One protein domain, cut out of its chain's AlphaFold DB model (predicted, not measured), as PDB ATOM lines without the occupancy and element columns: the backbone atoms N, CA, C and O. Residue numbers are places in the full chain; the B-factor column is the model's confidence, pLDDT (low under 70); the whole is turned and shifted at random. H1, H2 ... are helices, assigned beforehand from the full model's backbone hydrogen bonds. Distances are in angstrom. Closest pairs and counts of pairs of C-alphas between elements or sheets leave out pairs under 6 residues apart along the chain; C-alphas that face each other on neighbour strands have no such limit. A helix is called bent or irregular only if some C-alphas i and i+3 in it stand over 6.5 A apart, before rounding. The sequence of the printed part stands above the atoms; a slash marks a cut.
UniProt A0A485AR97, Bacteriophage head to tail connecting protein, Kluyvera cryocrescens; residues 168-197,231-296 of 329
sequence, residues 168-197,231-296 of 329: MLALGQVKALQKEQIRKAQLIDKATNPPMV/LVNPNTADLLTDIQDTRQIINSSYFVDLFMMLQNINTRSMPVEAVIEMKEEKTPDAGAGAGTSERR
ATOM      1  N   MET A 168      24.055  24.421 -38.080       90.38
ATOM      2  CA  MET A 168      23.191  25.488 -38.603       90.38
ATOM      3  C   MET A 168      22.348  26.129 -37.497       90.38
ATOM      4  O   MET A 168      22.260  27.355 -37.442       90.38
ATOM      5  N   LEU A 169      21.789  25.323 -36.587       89.44
ATOM      6  CA  LEU A 169      21.003  25.806 -35.446       89.44
ATOM      7  C   LEU A 169      21.859  26.647 -34.485       89.44
ATOM      8  O   LEU A 169      21.469  27.746 -34.089       89.44
ATOM      9  N   ALA A 170      23.068  26.177 -34.172       92.44
ATOM     10  CA  ALA A 170      23.987  26.859 -33.266       92.44
ATOM     11  C   ALA A 170      24.698  28.073 -33.897       92.44
ATOM     12  O   ALA A 170      25.298  28.872 -33.174       92.44
ATOM     13  N   LEU A 171      24.654  28.251 -35.226       91.88
ATOM     14  CA  LEU A 171      25.459  29.249 -35.945       91.88
ATOM     15  C   LEU A 171      25.250  30.682 -35.437       91.88
ATOM     16  O   LEU A 171      26.208  31.454 -35.344       91.88
ATOM     17  N   GLY A 172      24.004  31.044 -35.115       92.38
ATOM     18  CA  GLY A 172      23.674  32.363 -34.569       92.38
ATOM     19  C   GLY A 172      24.381  32.623 -33.239       92.38
ATOM     20  O   GLY A 172      25.053  33.644 -33.085       92.38
ATOM     21  N   GLN A 173      24.309  31.652 -32.329       92.19
ATOM     22  CA  GLN A 173      24.914  31.723 -30.999       92.19
ATOM     23  C   GLN A 173      26.443  31.674 -31.055       92.19
ATOM     24  O   GLN A 173      27.114  32.424 -30.356       92.19
ATOM     25  N   VAL A 174      27.025  30.875 -31.956       92.88
ATOM     26  CA  VAL A 174      28.484  30.842 -32.165       92.88
ATOM     27  C   VAL A 174      29.012  32.211 -32.611       92.88
ATOM     28  O   VAL A 174      30.027  32.686 -32.095       92.88
ATOM     29  N   LYS A 175      28.315  32.887 -33.537       93.25
ATOM     30  CA  LYS A 175      28.684  34.243 -33.978       93.25
ATOM     31  C   LYS A 175      28.502  35.283 -32.871       93.25
ATOM     32  O   LYS A 175      29.340  36.180 -32.752       93.25
ATOM     33  N   ALA A 176      27.433  35.171 -32.079       90.94
ATOM     34  CA  ALA A 176      27.201  36.028 -30.916       90.94
ATOM     35  C   ALA A 176      28.344  35.884 -29.899       90.94
ATOM     36  O   ALA A 176      29.036  36.866 -29.618       90.94
ATOM     37  N   LEU A 177      28.665  34.646 -29.515       92.50
ATOM     38  CA  LEU A 177      29.757  34.321 -28.602       92.50
ATOM     39  C   LEU A 177      31.104  34.860 -29.098       92.50
ATOM     40  O   LEU A 177      31.857  35.457 -28.330       92.50
ATOM     41  N   GLN A 178      31.432  34.693 -30.386       92.62
ATOM     42  CA  GLN A 178      32.679  35.226 -30.946       92.62
ATOM     43  C   GLN A 178      32.755  36.753 -30.796       92.62
ATOM     44  O   GLN A 178      33.794  37.297 -30.412       92.62
ATOM     45  N   LYS A 179      31.650  37.455 -31.071       91.44
ATOM     46  CA  LYS A 179      31.572  38.911 -30.932       91.44
ATOM     47  C   LYS A 179      31.695  39.341 -29.471       91.44
ATOM     48  O   LYS A 179      32.434  40.284 -29.193       91.44
ATOM     49  N   GLU A 180      31.027  38.657 -28.548       88.50
ATOM     50  CA  GLU A 180      31.135  38.901 -27.106       88.50
ATOM     51  C   GLU A 180      32.562  38.723 -26.597       88.50
ATOM     52  O   GLU A 180      33.061  39.602 -25.900       88.50
ATOM     53  N   GLN A 181      33.261  37.654 -26.994       88.81
ATOM     54  CA  GLN A 181      34.658  37.448 -26.597       88.81
ATOM     55  C   GLN A 181      35.564  38.578 -27.101       88.81
ATOM     56  O   GLN A 181      36.397  39.082 -26.348       88.81
ATOM     57  N   ILE A 182      35.366  39.042 -28.343       89.88
ATOM     58  CA  ILE A 182      36.107  40.192 -28.887       89.88
ATOM     59  C   ILE A 182      35.811  41.462 -28.079       89.88
ATOM     60  O   ILE A 182      36.727  42.210 -27.738       89.88
ATOM     61  N   ARG A 183      34.541  41.730 -27.745       83.75
ATOM     62  CA  ARG A 183      34.166  42.910 -26.948       83.75
ATOM     63  C   ARG A 183      34.678  42.825 -25.517       83.75
ATOM     64  O   ARG A 183      35.143  43.834 -24.998       83.75
ATOM     65  N   LYS A 184      34.664  41.639 -24.912       85.00
ATOM     66  CA  LYS A 184      35.258  41.374 -23.602       85.00
ATOM     67  C   LYS A 184      36.761  41.649 -23.611       85.00
ATOM     68  O   LYS A 184      37.246  42.299 -22.694       85.00
ATOM     69  N   ALA A 185      37.485  41.219 -24.642       86.12
ATOM     70  CA  ALA A 185      38.907  41.536 -24.777       86.12
ATOM     71  C   ALA A 185      39.134  43.057 -24.858       86.12
ATOM     72  O   ALA A 185      39.887  43.603 -24.063       86.12
ATOM     73  N   GLN A 186      38.376  43.766 -25.702       84.50
ATOM     74  CA  GLN A 186      38.453  45.234 -25.805       84.50
ATOM     75  C   GLN A 186      38.112  45.957 -24.499       84.50
ATOM     76  O   GLN A 186      38.611  47.048 -24.230       84.50
ATOM     77  N   LEU A 187      37.207  45.388 -23.708       81.38
ATOM     78  CA  LEU A 187      36.834  45.901 -22.402       81.38
ATOM     79  C   LEU A 187      37.994  45.781 -21.409       81.38
ATOM     80  O   LEU A 187      38.294  46.740 -20.706       81.38
ATOM     81  N   ILE A 188      38.650  44.617 -21.390       80.50
ATOM     82  CA  ILE A 188      39.851  44.370 -20.590       80.50
ATOM     83  C   ILE A 188      40.961  45.325 -21.032       80.50
ATOM     84  O   ILE A 188      41.554  45.971 -20.179       80.50
ATOM     85  N   ASP A 189      41.175  45.491 -22.338       80.25
ATOM     86  CA  ASP A 189      42.175  46.417 -22.880       80.25
ATOM     87  C   ASP A 189      41.900  47.868 -22.476       80.25
ATOM     88  O   ASP A 189      42.818  48.605 -22.141       80.25
ATOM     89  N   LYS A 190      40.633  48.295 -22.457       75.38
ATOM     90  CA  LYS A 190      40.257  49.636 -21.978       75.38
ATOM     91  C   LYS A 190      40.391  49.787 -20.465       75.38
ATOM     92  O   LYS A 190      40.620  50.897 -20.000       75.38
ATOM     93  N   ALA A 191      40.209  48.710 -19.704       75.62
ATOM     94  CA  ALA A 191      40.398  48.720 -18.257       75.62
ATOM     95  C   ALA A 191      41.888  48.740 -17.880       75.62
ATOM     96  O   ALA A 191      42.264  49.410 -16.923       75.62
ATOM     97  N   THR A 192      42.739  48.039 -18.635       76.19
ATOM     98  CA  THR A 192      44.195  48.016 -18.429       76.19
ATOM     99  C   THR A 192      44.895  49.227 -19.047       76.19
ATOM    100  O   THR A 192      45.893  49.691 -18.500       76.19
ATOM    101  N   ASN A 193      44.374  49.764 -20.154       69.44
ATOM    102  CA  ASN A 193      44.917  50.916 -20.872       69.44
ATOM    103  C   ASN A 193      43.795  51.865 -21.360       69.44
ATOM    104  O   ASN A 193      43.415  51.849 -22.539       69.44
ATOM    105  N   PRO A 194      43.220  52.686 -20.463       71.00
ATOM    106  CA  PRO A 194      42.148  53.605 -20.822       71.00
ATOM    107  C   PRO A 194      42.648  54.750 -21.721       71.00
ATOM    108  O   PRO A 194      43.750  55.263 -21.526       71.00
ATOM    109  N   PRO A 195      41.835  55.223 -22.687       64.50
ATOM    110  CA  PRO A 195      42.170  56.410 -23.460       64.50
ATOM    111  C   PRO A 195      42.143  57.658 -22.565       64.50
ATOM    112  O   PRO A 195      41.133  57.964 -21.922       64.50
ATOM    113  N   MET A 196      43.249  58.398 -22.562       63.88
ATOM    114  CA  MET A 196      43.413  59.624 -21.776       63.88
ATOM    115  C   MET A 196      43.178  60.861 -22.654       63.88
ATOM    116  O   MET A 196      43.532  60.870 -23.833       63.88
ATOM    117  N   VAL A 197      42.587  61.920 -22.091       55.41
ATOM    118  CA  VAL A 197      42.397  63.215 -22.770       55.41
ATOM    119  C   VAL A 197      43.418  64.211 -22.229       55.41
ATOM    120  O   VAL A 197      43.575  64.335 -21.017       55.41
ATOM    121  N   LEU A 231      34.801  56.731 -17.440       54.12
ATOM    122  CA  LEU A 231      34.859  55.676 -16.421       54.12
ATOM    123  C   LEU A 231      34.039  54.491 -16.935       54.12
ATOM    124  O   LEU A 231      32.849  54.366 -16.654       54.12
ATOM    125  N   VAL A 232      34.661  53.634 -17.740       54.75
ATOM    126  CA  VAL A 232      34.071  52.331 -18.041       54.75
ATOM    127  C   VAL A 232      34.300  51.493 -16.790       54.75
ATOM    128  O   VAL A 232      35.398  50.989 -16.583       54.75
ATOM    129  N   ASN A 233      33.289  51.391 -15.927       57.91
ATOM    130  CA  ASN A 233      33.223  50.357 -14.896       57.91
ATOM    131  C   ASN A 233      32.214  49.304 -15.367       57.91
ATOM    132  O   ASN A 233      31.039  49.356 -14.998       57.91
ATOM    133  N   PRO A 234      32.609  48.436 -16.304       60.19
ATOM    134  CA  PRO A 234      31.697  47.471 -16.871       60.19
ATOM    135  C   PRO A 234      31.518  46.339 -15.867       60.19
ATOM    136  O   PRO A 234      32.498  45.779 -15.374       60.19
ATOM    137  N   ASN A 235      30.270  45.989 -15.573       63.91
ATOM    138  CA  ASN A 235      29.971  44.828 -14.751       63.91
ATOM    139  C   ASN A 235      30.360  43.559 -15.530       63.91
ATOM    140  O   ASN A 235      29.582  43.013 -16.308       63.91
ATOM    141  N   THR A 236      31.610  43.117 -15.388       68.50
ATOM    142  CA  THR A 236      32.161  41.935 -16.071       68.50
ATOM    143  C   THR A 236      31.448  40.646 -15.672       68.50
ATOM    144  O   THR A 236      31.526  39.668 -16.413       68.50
ATOM    145  N   ALA A 237      30.733  40.651 -14.543       74.94
ATOM    146  CA  ALA A 237      29.908  39.543 -14.088       74.94
ATOM    147  C   ALA A 237      28.732  39.260 -15.039       74.94
ATOM    148  O   ALA A 237      28.525  38.105 -15.399       74.94
ATOM    149  N   ASP A 238      28.029  40.290 -15.521       77.50
ATOM    150  CA  ASP A 238      26.866  40.106 -16.405       77.50
ATOM    151  C   ASP A 238      27.289  39.520 -17.760       77.50
ATOM    152  O   ASP A 238      26.651  38.606 -18.275       77.50
ATOM    153  N   LEU A 239      28.435  39.967 -18.288       78.31
ATOM    154  CA  LEU A 239      29.019  39.419 -19.516       78.31
ATOM    155  C   LEU A 239      29.433  37.950 -19.367       78.31
ATOM    156  O   LEU A 239      29.357  37.188 -20.324       78.31
ATOM    157  N   LEU A 240      29.918  37.541 -18.192       82.88
ATOM    158  CA  LEU A 240      30.272  36.141 -17.951       82.88
ATOM    159  C   LEU A 240      29.031  35.249 -17.896       82.88
ATOM    160  O   LEU A 240      29.089  34.139 -18.422       82.88
ATOM    161  N   THR A 241      27.940  35.735 -17.303       86.62
ATOM    162  CA  THR A 241      26.652  35.031 -17.263       86.62
ATOM    163  C   THR A 241      26.077  34.852 -18.669       86.62
ATOM    164  O   THR A 241      25.712  33.741 -19.034       86.62
ATOM    165  N   ASP A 242      26.093  35.902 -19.492       84.94
ATOM    166  CA  ASP A 242      25.631  35.867 -20.890       84.94
ATOM    167  C   ASP A 242      26.458  34.892 -21.754       84.94
ATOM    168  O   ASP A 242      25.928  34.054 -22.487       84.94
ATOM    169  N   ILE A 243      27.785  34.891 -21.566       87.19
ATOM    170  CA  ILE A 243      28.691  33.918 -22.196       87.19
ATOM    171  C   ILE A 243      28.360  32.481 -21.761       87.19
ATOM    172  O   ILE A 243      28.497  31.551 -22.561       87.19
ATOM    173  N   GLN A 244      28.005  32.266 -20.492       89.31
ATOM    174  CA  GLN A 244      27.639  30.943 -19.984       89.31
ATOM    175  C   GLN A 244      26.309  30.463 -20.572       89.31
ATOM    176  O   GLN A 244      26.256  29.321 -21.028       89.31
ATOM    177  N   ASP A 245      25.296  31.329 -20.635       90.69
ATOM    178  CA  ASP A 245      24.000  31.020 -21.249       90.69
ATOM    179  C   ASP A 245      24.164  30.671 -22.736       90.69
ATOM    180  O   ASP A 245      23.780  29.591 -23.185       90.69
ATOM    181  N   THR A 246      24.898  31.500 -23.484       89.56
ATOM    182  CA  THR A 246      25.200  31.245 -24.900       89.56
ATOM    183  C   THR A 246      25.918  29.906 -25.105       89.56
ATOM    184  O   THR A 246      25.593  29.144 -26.018       89.56
ATOM    185  N   ARG A 247      26.880  29.560 -24.235       90.25
ATOM    186  CA  ARG A 247      27.548  28.244 -24.266       90.25
ATOM    187  C   ARG A 247      26.580  27.099 -23.982       90.25
ATOM    188  O   ARG A 247      26.693  26.057 -24.626       90.25
ATOM    189  N   GLN A 248      25.645  27.273 -23.054       91.25
ATOM    190  CA  GLN A 248      24.634  26.266 -22.746       91.25
ATOM    191  C   GLN A 248      23.688  26.046 -23.932       91.25
ATOM    192  O   GLN A 248      23.437  24.897 -24.299       91.25
ATOM    193  N   ILE A 249      23.253  27.114 -24.607       89.44
ATOM    194  CA  ILE A 249      22.430  27.007 -25.819       89.44
ATOM    195  C   ILE A 249      23.196  26.273 -26.926       89.44
ATOM    196  O   ILE A 249      22.640  25.371 -27.555       89.44
ATOM    197  N   ILE A 250      24.482  26.580 -27.129       90.19
ATOM    198  CA  ILE A 250      25.324  25.857 -28.098       90.19
ATOM    199  C   ILE A 250      25.406  24.364 -27.738       90.19
ATOM    200  O   ILE A 250      25.182  23.524 -28.606       90.19
ATOM    201  N   ASN A 251      25.662  24.020 -26.473       90.19
ATOM    202  CA  ASN A 251      25.735  22.623 -26.030       90.19
ATOM    203  C   ASN A 251      24.412  21.872 -26.244       90.19
ATOM    204  O   ASN A 251      24.422  20.741 -26.732       90.19
ATOM    205  N   SER A 252      23.282  22.513 -25.932       87.81
ATOM    206  CA  SER A 252      21.953  21.937 -26.164       87.81
ATOM    207  C   SER A 252      21.666  21.746 -27.659       87.81
ATOM    208  O   SER A 252      21.165  20.699 -28.055       87.81
ATOM    209  N   SER A 253      22.093  22.693 -28.505       87.19
ATOM    210  CA  SER A 253      21.931  22.626 -29.966       87.19
ATOM    211  C   SER A 253      22.734  21.484 -30.597       87.19
ATOM    212  O   SER A 253      22.308  20.912 -31.594       87.19
ATOM    213  N   TYR A 254      23.889  21.135 -30.016       86.94
ATOM    214  CA  TYR A 254      24.703  19.977 -30.410       86.94
ATOM    215  C   TYR A 254      24.286  18.664 -29.731       86.94
ATOM    216  O   TYR A 254      24.965  17.651 -29.902       86.94
ATOM    217  N   PHE A 255      23.184  18.663 -28.976       85.31
ATOM    218  CA  PHE A 255      22.676  17.494 -28.258       85.31
ATOM    219  C   PHE A 255      23.719  16.843 -27.333       85.31
ATOM    220  O   PHE A 255      23.707  15.627 -27.127       85.31
ATOM    221  N   VAL A 256      24.629  17.640 -26.761       84.31
ATOM    222  CA  VAL A 256      25.733  17.137 -25.924       84.31
ATOM    223  C   VAL A 256      25.197  16.306 -24.759       84.31
ATOM    224  O   VAL A 256      25.707  15.220 -24.496       84.31
ATOM    225  N   ASP A 257      24.123  16.764 -24.114       79.94
ATOM    226  CA  ASP A 257      23.525  16.075 -22.968       79.94
ATOM    227  C   ASP A 257      22.952  14.699 -23.340       79.94
ATOM    228  O   ASP A 257      23.069  13.752 -22.562       79.94
ATOM    229  N   LEU A 258      22.398  14.550 -24.551       78.81
ATOM    230  CA  LEU A 258      21.896  13.268 -25.051       78.81
ATOM    231  C   LEU A 258      23.048  12.289 -25.297       78.81
ATOM    232  O   LEU A 258      22.986  11.139 -24.863       78.81
ATOM    233  N   PHE A 259      24.115  12.739 -25.958       77.62
ATOM    234  CA  PHE A 259      25.272  11.887 -26.228       77.62
ATOM    235  C   PHE A 259      26.024  11.512 -24.947       77.62
ATOM    236  O   PHE A 259      26.406  10.354 -24.786       77.62
ATOM    237  N   MET A 260      26.173  12.443 -24.002       77.94
ATOM    238  CA  MET A 260      26.746  12.160 -22.682       77.94
ATOM    239  C   MET A 260      25.876  11.177 -21.892       77.94
ATOM    240  O   MET A 260      26.404  10.275 -21.243       77.94
ATOM    241  N   MET A 261      24.546  11.293 -21.970       75.94
ATOM    242  CA  MET A 261      23.636  10.313 -21.373       75.94
ATOM    243  C   MET A 261      23.837   8.926 -21.993       75.94
ATOM    244  O   MET A 261      24.020   7.962 -21.257       75.94
ATOM    245  N   LEU A 262      23.870   8.822 -23.325       74.44
ATOM    246  CA  LEU A 262      24.095   7.554 -24.030       74.44
ATOM    247  C   LEU A 262      25.443   6.913 -23.680       74.44
ATOM    248  O   LEU A 262      25.502   5.699 -23.511       74.44
ATOM    249  N   GLN A 263      26.502   7.709 -23.515       73.50
ATOM    250  CA  GLN A 263      27.811   7.220 -23.067       73.50
ATOM    251  C   GLN A 263      27.787   6.711 -21.618       73.50
ATOM    252  O   GLN A 263      28.452   5.728 -21.295       73.50
ATOM    253  N   ASN A 264      27.013   7.363 -20.750       68.94
ATOM    254  CA  ASN A 264      26.887   6.997 -19.340       68.94
ATOM    255  C   ASN A 264      25.909   5.834 -19.097       68.94
ATOM    256  O   ASN A 264      25.930   5.242 -18.014       68.94
ATOM    257  N   ILE A 265      25.074   5.473 -20.080       64.12
ATOM    258  CA  ILE A 265      24.251   4.262 -20.033       64.12
ATOM    259  C   ILE A 265      25.178   3.049 -20.151       64.12
ATOM    260  O   ILE A 265      25.496   2.540 -21.223       64.12
ATOM    261  N   ASN A 266      25.612   2.567 -18.993       53.12
ATOM    262  CA  ASN A 266      26.322   1.310 -18.873       53.12
ATOM    263  C   ASN A 266      25.296   0.172 -18.994       53.12
ATOM    264  O   ASN A 266      24.595  -0.157 -18.034       53.12
ATOM    265  N   THR A 267      25.204  -0.441 -20.175       56.84
ATOM    266  CA  THR A 267      24.319  -1.581 -20.495       56.84
ATOM    267  C   THR A 267      24.534  -2.816 -19.613       56.84
ATOM    268  O   THR A 267      23.785  -3.782 -19.721       56.84
ATOM    269  N   ARG A 268      25.529  -2.805 -18.716       53.62
ATOM    270  CA  ARG A 268      25.759  -3.861 -17.722       53.62
ATOM    271  C   ARG A 268      24.994  -3.690 -16.407       53.62
ATOM    272  O   ARG A 268      24.871  -4.677 -15.689       53.62
ATOM    273  N   SER A 269      24.498  -2.495 -16.081       52.06
ATOM    274  CA  SER A 269      23.998  -2.193 -14.725       52.06
ATOM    275  C   SER A 269      22.551  -1.696 -14.660       52.06
ATOM    276  O   SER A 269      22.028  -1.537 -13.561       52.06
ATOM    277  N   MET A 270      21.893  -1.457 -15.800       55.75
ATOM    278  CA  MET A 270      20.476  -1.075 -15.861       55.75
ATOM    279  C   MET A 270      19.643  -2.149 -16.573       55.75
ATOM    280  O   MET A 270      20.107  -2.696 -17.577       55.75
ATOM    281  N   PRO A 271      18.415  -2.442 -16.099       55.44
ATOM    282  CA  PRO A 271      17.489  -3.290 -16.833       55.44
ATOM    283  C   PRO A 271      17.177  -2.667 -18.198       55.44
ATOM    284  O   PRO A 271      16.971  -1.459 -18.317       55.44
ATOM    285  N   VAL A 272      17.160  -3.512 -19.231       54.00
ATOM    286  CA  VAL A 272      17.023  -3.123 -20.646       54.00
ATOM    287  C   VAL A 272      15.762  -2.283 -20.892       54.00
ATOM    288  O   VAL A 272      15.790  -1.375 -21.713       54.00
ATOM    289  N   GLU A 273      14.695  -2.523 -20.131       59.09
ATOM    290  CA  GLU A 273      13.424  -1.789 -20.198       59.09
ATOM    291  C   GLU A 273      13.575  -0.312 -19.801       59.09
ATOM    292  O   GLU A 273      13.145   0.557 -20.549       59.09
ATOM    293  N   ALA A 274      14.297  -0.007 -18.716       59.31
ATOM    294  CA  ALA A 274      14.561   1.374 -18.295       59.31
ATOM    295  C   ALA A 274      15.468   2.124 -19.290       59.31
ATOM    296  O   ALA A 274      15.340   3.331 -19.483       59.31
ATOM    297  N   VAL A 275      16.377   1.402 -19.958       55.59
ATOM    298  CA  VAL A 275      17.223   1.963 -21.024       55.59
ATOM    299  C   VAL A 275      16.404   2.275 -22.276       55.59
ATOM    300  O   VAL A 275      16.659   3.287 -22.925       55.59
ATOM    301  N   ILE A 276      15.436   1.424 -22.626       56.19
ATOM    302  CA  ILE A 276      14.536   1.654 -23.760       56.19
ATOM    303  C   ILE A 276      13.599   2.826 -23.457       56.19
ATOM    304  O   ILE A 276      13.481   3.711 -24.293       56.19
ATOM    305  N   GLU A 277      13.035   2.900 -22.253       57.31
ATOM    306  CA  GLU A 277      12.107   3.964 -21.849       57.31
ATOM    307  C   GLU A 277      12.803   5.340 -21.785       57.31
ATOM    308  O   GLU A 277      12.309   6.316 -22.344       57.31
ATOM    309  N   MET A 278      14.026   5.415 -21.239       56.75
ATOM    310  CA  MET A 278      14.840   6.644 -21.272       56.75
ATOM    311  C   MET A 278      15.281   7.044 -22.684       56.75
ATOM    312  O   MET A 278      15.410   8.237 -22.979       56.75
ATOM    313  N   LYS A 279      15.549   6.064 -23.555       51.75
ATOM    314  CA  LYS A 279      15.798   6.336 -24.971       51.75
ATOM    315  C   LYS A 279      14.523   6.880 -25.609       51.75
ATOM    316  O   LYS A 279      14.590   7.930 -26.228       51.75
ATOM    317  N   GLU A 280      13.369   6.254 -25.425       52.97
ATOM    318  CA  GLU A 280      12.106   6.667 -26.047       52.97
ATOM    319  C   GLU A 280      11.602   8.037 -25.566       52.97
ATOM    320  O   GLU A 280      11.076   8.792 -26.377       52.97
ATOM    321  N   GLU A 281      11.827   8.414 -24.303       55.12
ATOM    322  CA  GLU A 281      11.369   9.696 -23.747       55.12
ATOM    323  C   GLU A 281      12.186  10.907 -24.245       55.12
ATOM    324  O   GLU A 281      11.638  11.990 -24.441       55.12
ATOM    325  N   LYS A 282      13.497  10.744 -24.484       50.62
ATOM    326  CA  LYS A 282      14.415  11.841 -24.881       50.62
ATOM    327  C   LYS A 282      14.885  11.806 -26.334       50.62
ATOM    328  O   LYS A 282      15.486  12.768 -26.809       50.62
ATOM    329  N   THR A 283      14.581  10.732 -27.056       45.09
ATOM    330  CA  THR A 283      14.783  10.625 -28.507       45.09
ATOM    331  C   THR A 283      13.706  11.306 -29.378       45.09
ATOM    332  O   THR A 283      13.977  11.416 -30.567       45.09
ATOM    333  N   PRO A 284      12.545  11.832 -28.916       42.12
ATOM    334  CA  PRO A 284      11.589  12.448 -29.844       42.12
ATOM    335  C   PRO A 284      12.176  13.638 -30.624       42.12
ATOM    336  O   PRO A 284      11.974  13.719 -31.832       42.12
ATOM    337  N   ASP A 285      12.968  14.495 -29.967       45.06
ATOM    338  CA  ASP A 285      13.541  15.707 -30.583       45.06
ATOM    339  C   ASP A 285      14.843  15.454 -31.369       45.06
ATOM    340  O   ASP A 285      15.124  16.138 -32.350       45.06
ATOM    341  N   ALA A 286      15.641  14.450 -30.987       43.81
ATOM    342  CA  ALA A 286      16.894  14.105 -31.677       43.81
ATOM    343  C   ALA A 286      16.750  12.943 -32.682       43.81
ATOM    344  O   ALA A 286      17.592  12.751 -33.564       43.81
ATOM    345  N   GLY A 287      15.682  12.151 -32.562       38.62
ATOM    346  CA  GLY A 287      15.464  10.898 -33.286       38.62
ATOM    347  C   GLY A 287      15.192  11.073 -34.774       38.62
ATOM    348  O   GLY A 287      15.515  10.176 -35.553       38.62
ATOM    349  N   ALA A 288      14.687  12.236 -35.194       46.28
ATOM    350  CA  ALA A 288      14.503  12.547 -36.609       46.28
ATOM    351  C   ALA A 288      15.846  12.681 -37.361       46.28
ATOM    352  O   ALA A 288      15.961  12.198 -38.487       46.28
ATOM    353  N   GLY A 289      16.881  13.260 -36.734       40.06
ATOM    354  CA  GLY A 289      18.207  13.459 -37.346       40.06
ATOM    355  C   GLY A 289      19.208  12.325 -37.078       40.06
ATOM    356  O   GLY A 289      19.934  11.890 -37.977       40.06
ATOM    357  N   ALA A 290      19.221  11.777 -35.857       36.62
ATOM    358  CA  ALA A 290      20.139  10.698 -35.476       36.62
ATOM    359  C   ALA A 290      19.718   9.332 -36.059       36.62
ATOM    360  O   ALA A 290      20.539   8.632 -36.645       36.62
ATOM    361  N   GLY A 291      18.428   8.977 -36.013       33.75
ATOM    362  CA  GLY A 291      17.942   7.698 -36.554       33.75
ATOM    363  C   GLY A 291      17.975   7.623 -38.087       33.75
ATOM    364  O   GLY A 291      18.128   6.546 -38.666       33.75
ATOM    365  N   THR A 292      17.867   8.769 -38.767       39.31
ATOM    366  CA  THR A 292      17.963   8.854 -40.233       39.31
ATOM    367  C   THR A 292      19.410   8.754 -40.713       39.31
ATOM    368  O   THR A 292      19.662   8.163 -41.765       39.31
ATOM    369  N   SER A 293      20.366   9.288 -39.946       34.81
ATOM    370  CA  SER A 293      21.793   9.149 -40.247       34.81
ATOM    371  C   SER A 293      22.303   7.733 -39.960       34.81
ATOM    372  O   SER A 293      23.027   7.190 -40.792       34.81
ATOM    373  N   GLU A 294      21.838   7.096 -38.883       32.31
ATOM    374  CA  GLU A 294      22.191   5.715 -38.525       32.31
ATOM    375  C   GLU A 294      21.622   4.682 -39.517       32.31
ATOM    376  O   GLU A 294      22.345   3.786 -39.926       32.31
ATOM    377  N   ARG A 295      20.389   4.849 -40.035       34.00
ATOM    378  CA  ARG A 295      19.826   3.957 -41.083       34.00
ATOM    379  C   ARG A 295      20.421   4.147 -42.479       34.00
ATOM    380  O   ARG A 295      20.276   3.271 -43.331       34.00
ATOM    381  N   ARG A 296      21.006   5.316 -42.764       37.41
ATOM    382  CA  ARG A 296      21.648   5.625 -44.058       37.41
ATOM    383  C   ARG A 296      23.132   5.262 -44.077       37.41
ATOM    384  O   ARG A 296      23.761   5.356 -45.131       37.41
TER     385      ARG A 296
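AT A GLANCE: This is residues 168 to 197 and 231 to 296 of the 329 residues of the protein "Bacteriophage head to tail connecting protein" of Kluyvera cryocrescens (UniProt A0A485AR97). Two long helices, H1 and H2, lie side by side and run opposite ways, making one half of a long, thin shape. Beyond H2 the printed part goes on through the short helix H3, folds back loosely beside it as H4, and then runs through H5, which is apart from the other helices, to its last residue, Arg 296. The 96 printed residues hold five named helices, in the order H1 to H5, and no named strand; the class is all helix. The whole is extended, with a radius of gyration of the C-alphas of 20.8 A and spans of 71 by 30 by 17 A.

IN THESE COORDINATES: H1, residues 168 to 192, begins at C-alpha 168 (23.191, 25.488, -38.603) and is 36.8 A long. It is irregular: C-alphas 169 and 172 are 7.1 A apart. H2, residues 236 to 253, is 25.9 A long. H3 is residues 256 to 264, and H4 is residues 272 to 282. H5, residues 287 to 295, ends at C-alpha 295 (19.826, 3.957, -41.083).

HOW THE PARTS SIT: H1 and H2 touch, closest at the C-alphas of Ala 170 and Ile 250, 5.4 A apart. They run opposite ways at a shallow tilt of 19 degrees. H2 and H3 are close but not clearly touching, closest at the C-alphas of Asn 251 and Asp 257, 7.6 A apart, at a steep tilt of 63 degrees. H3 and H4 are close but not clearly touching, closest at the C-alphas of Leu 258 and Lys 282, 7.6 A apart; they run opposite ways at a shallow tilt of 2 degrees. H5 is apart from H4. Every O i to N i+4 pair is within hydrogen-bond range in H2, H3 and H4, against 19 of 21 in H1 and 4 of 5 in H5.

THE WHOLE: The C-alphas of Val 197 and Pro 271, the two farthest apart, are 71.3 A apart. Residues 198 to 230 are not printed, and C-alphas 197 and 231 are 12.4 A apart across this cut. Residues 268 to 274, of which 272 to 274 belong to H4, stand free. Mean pLDDT of the printed part is 70.2; residues 264 to 296 are among those under 70.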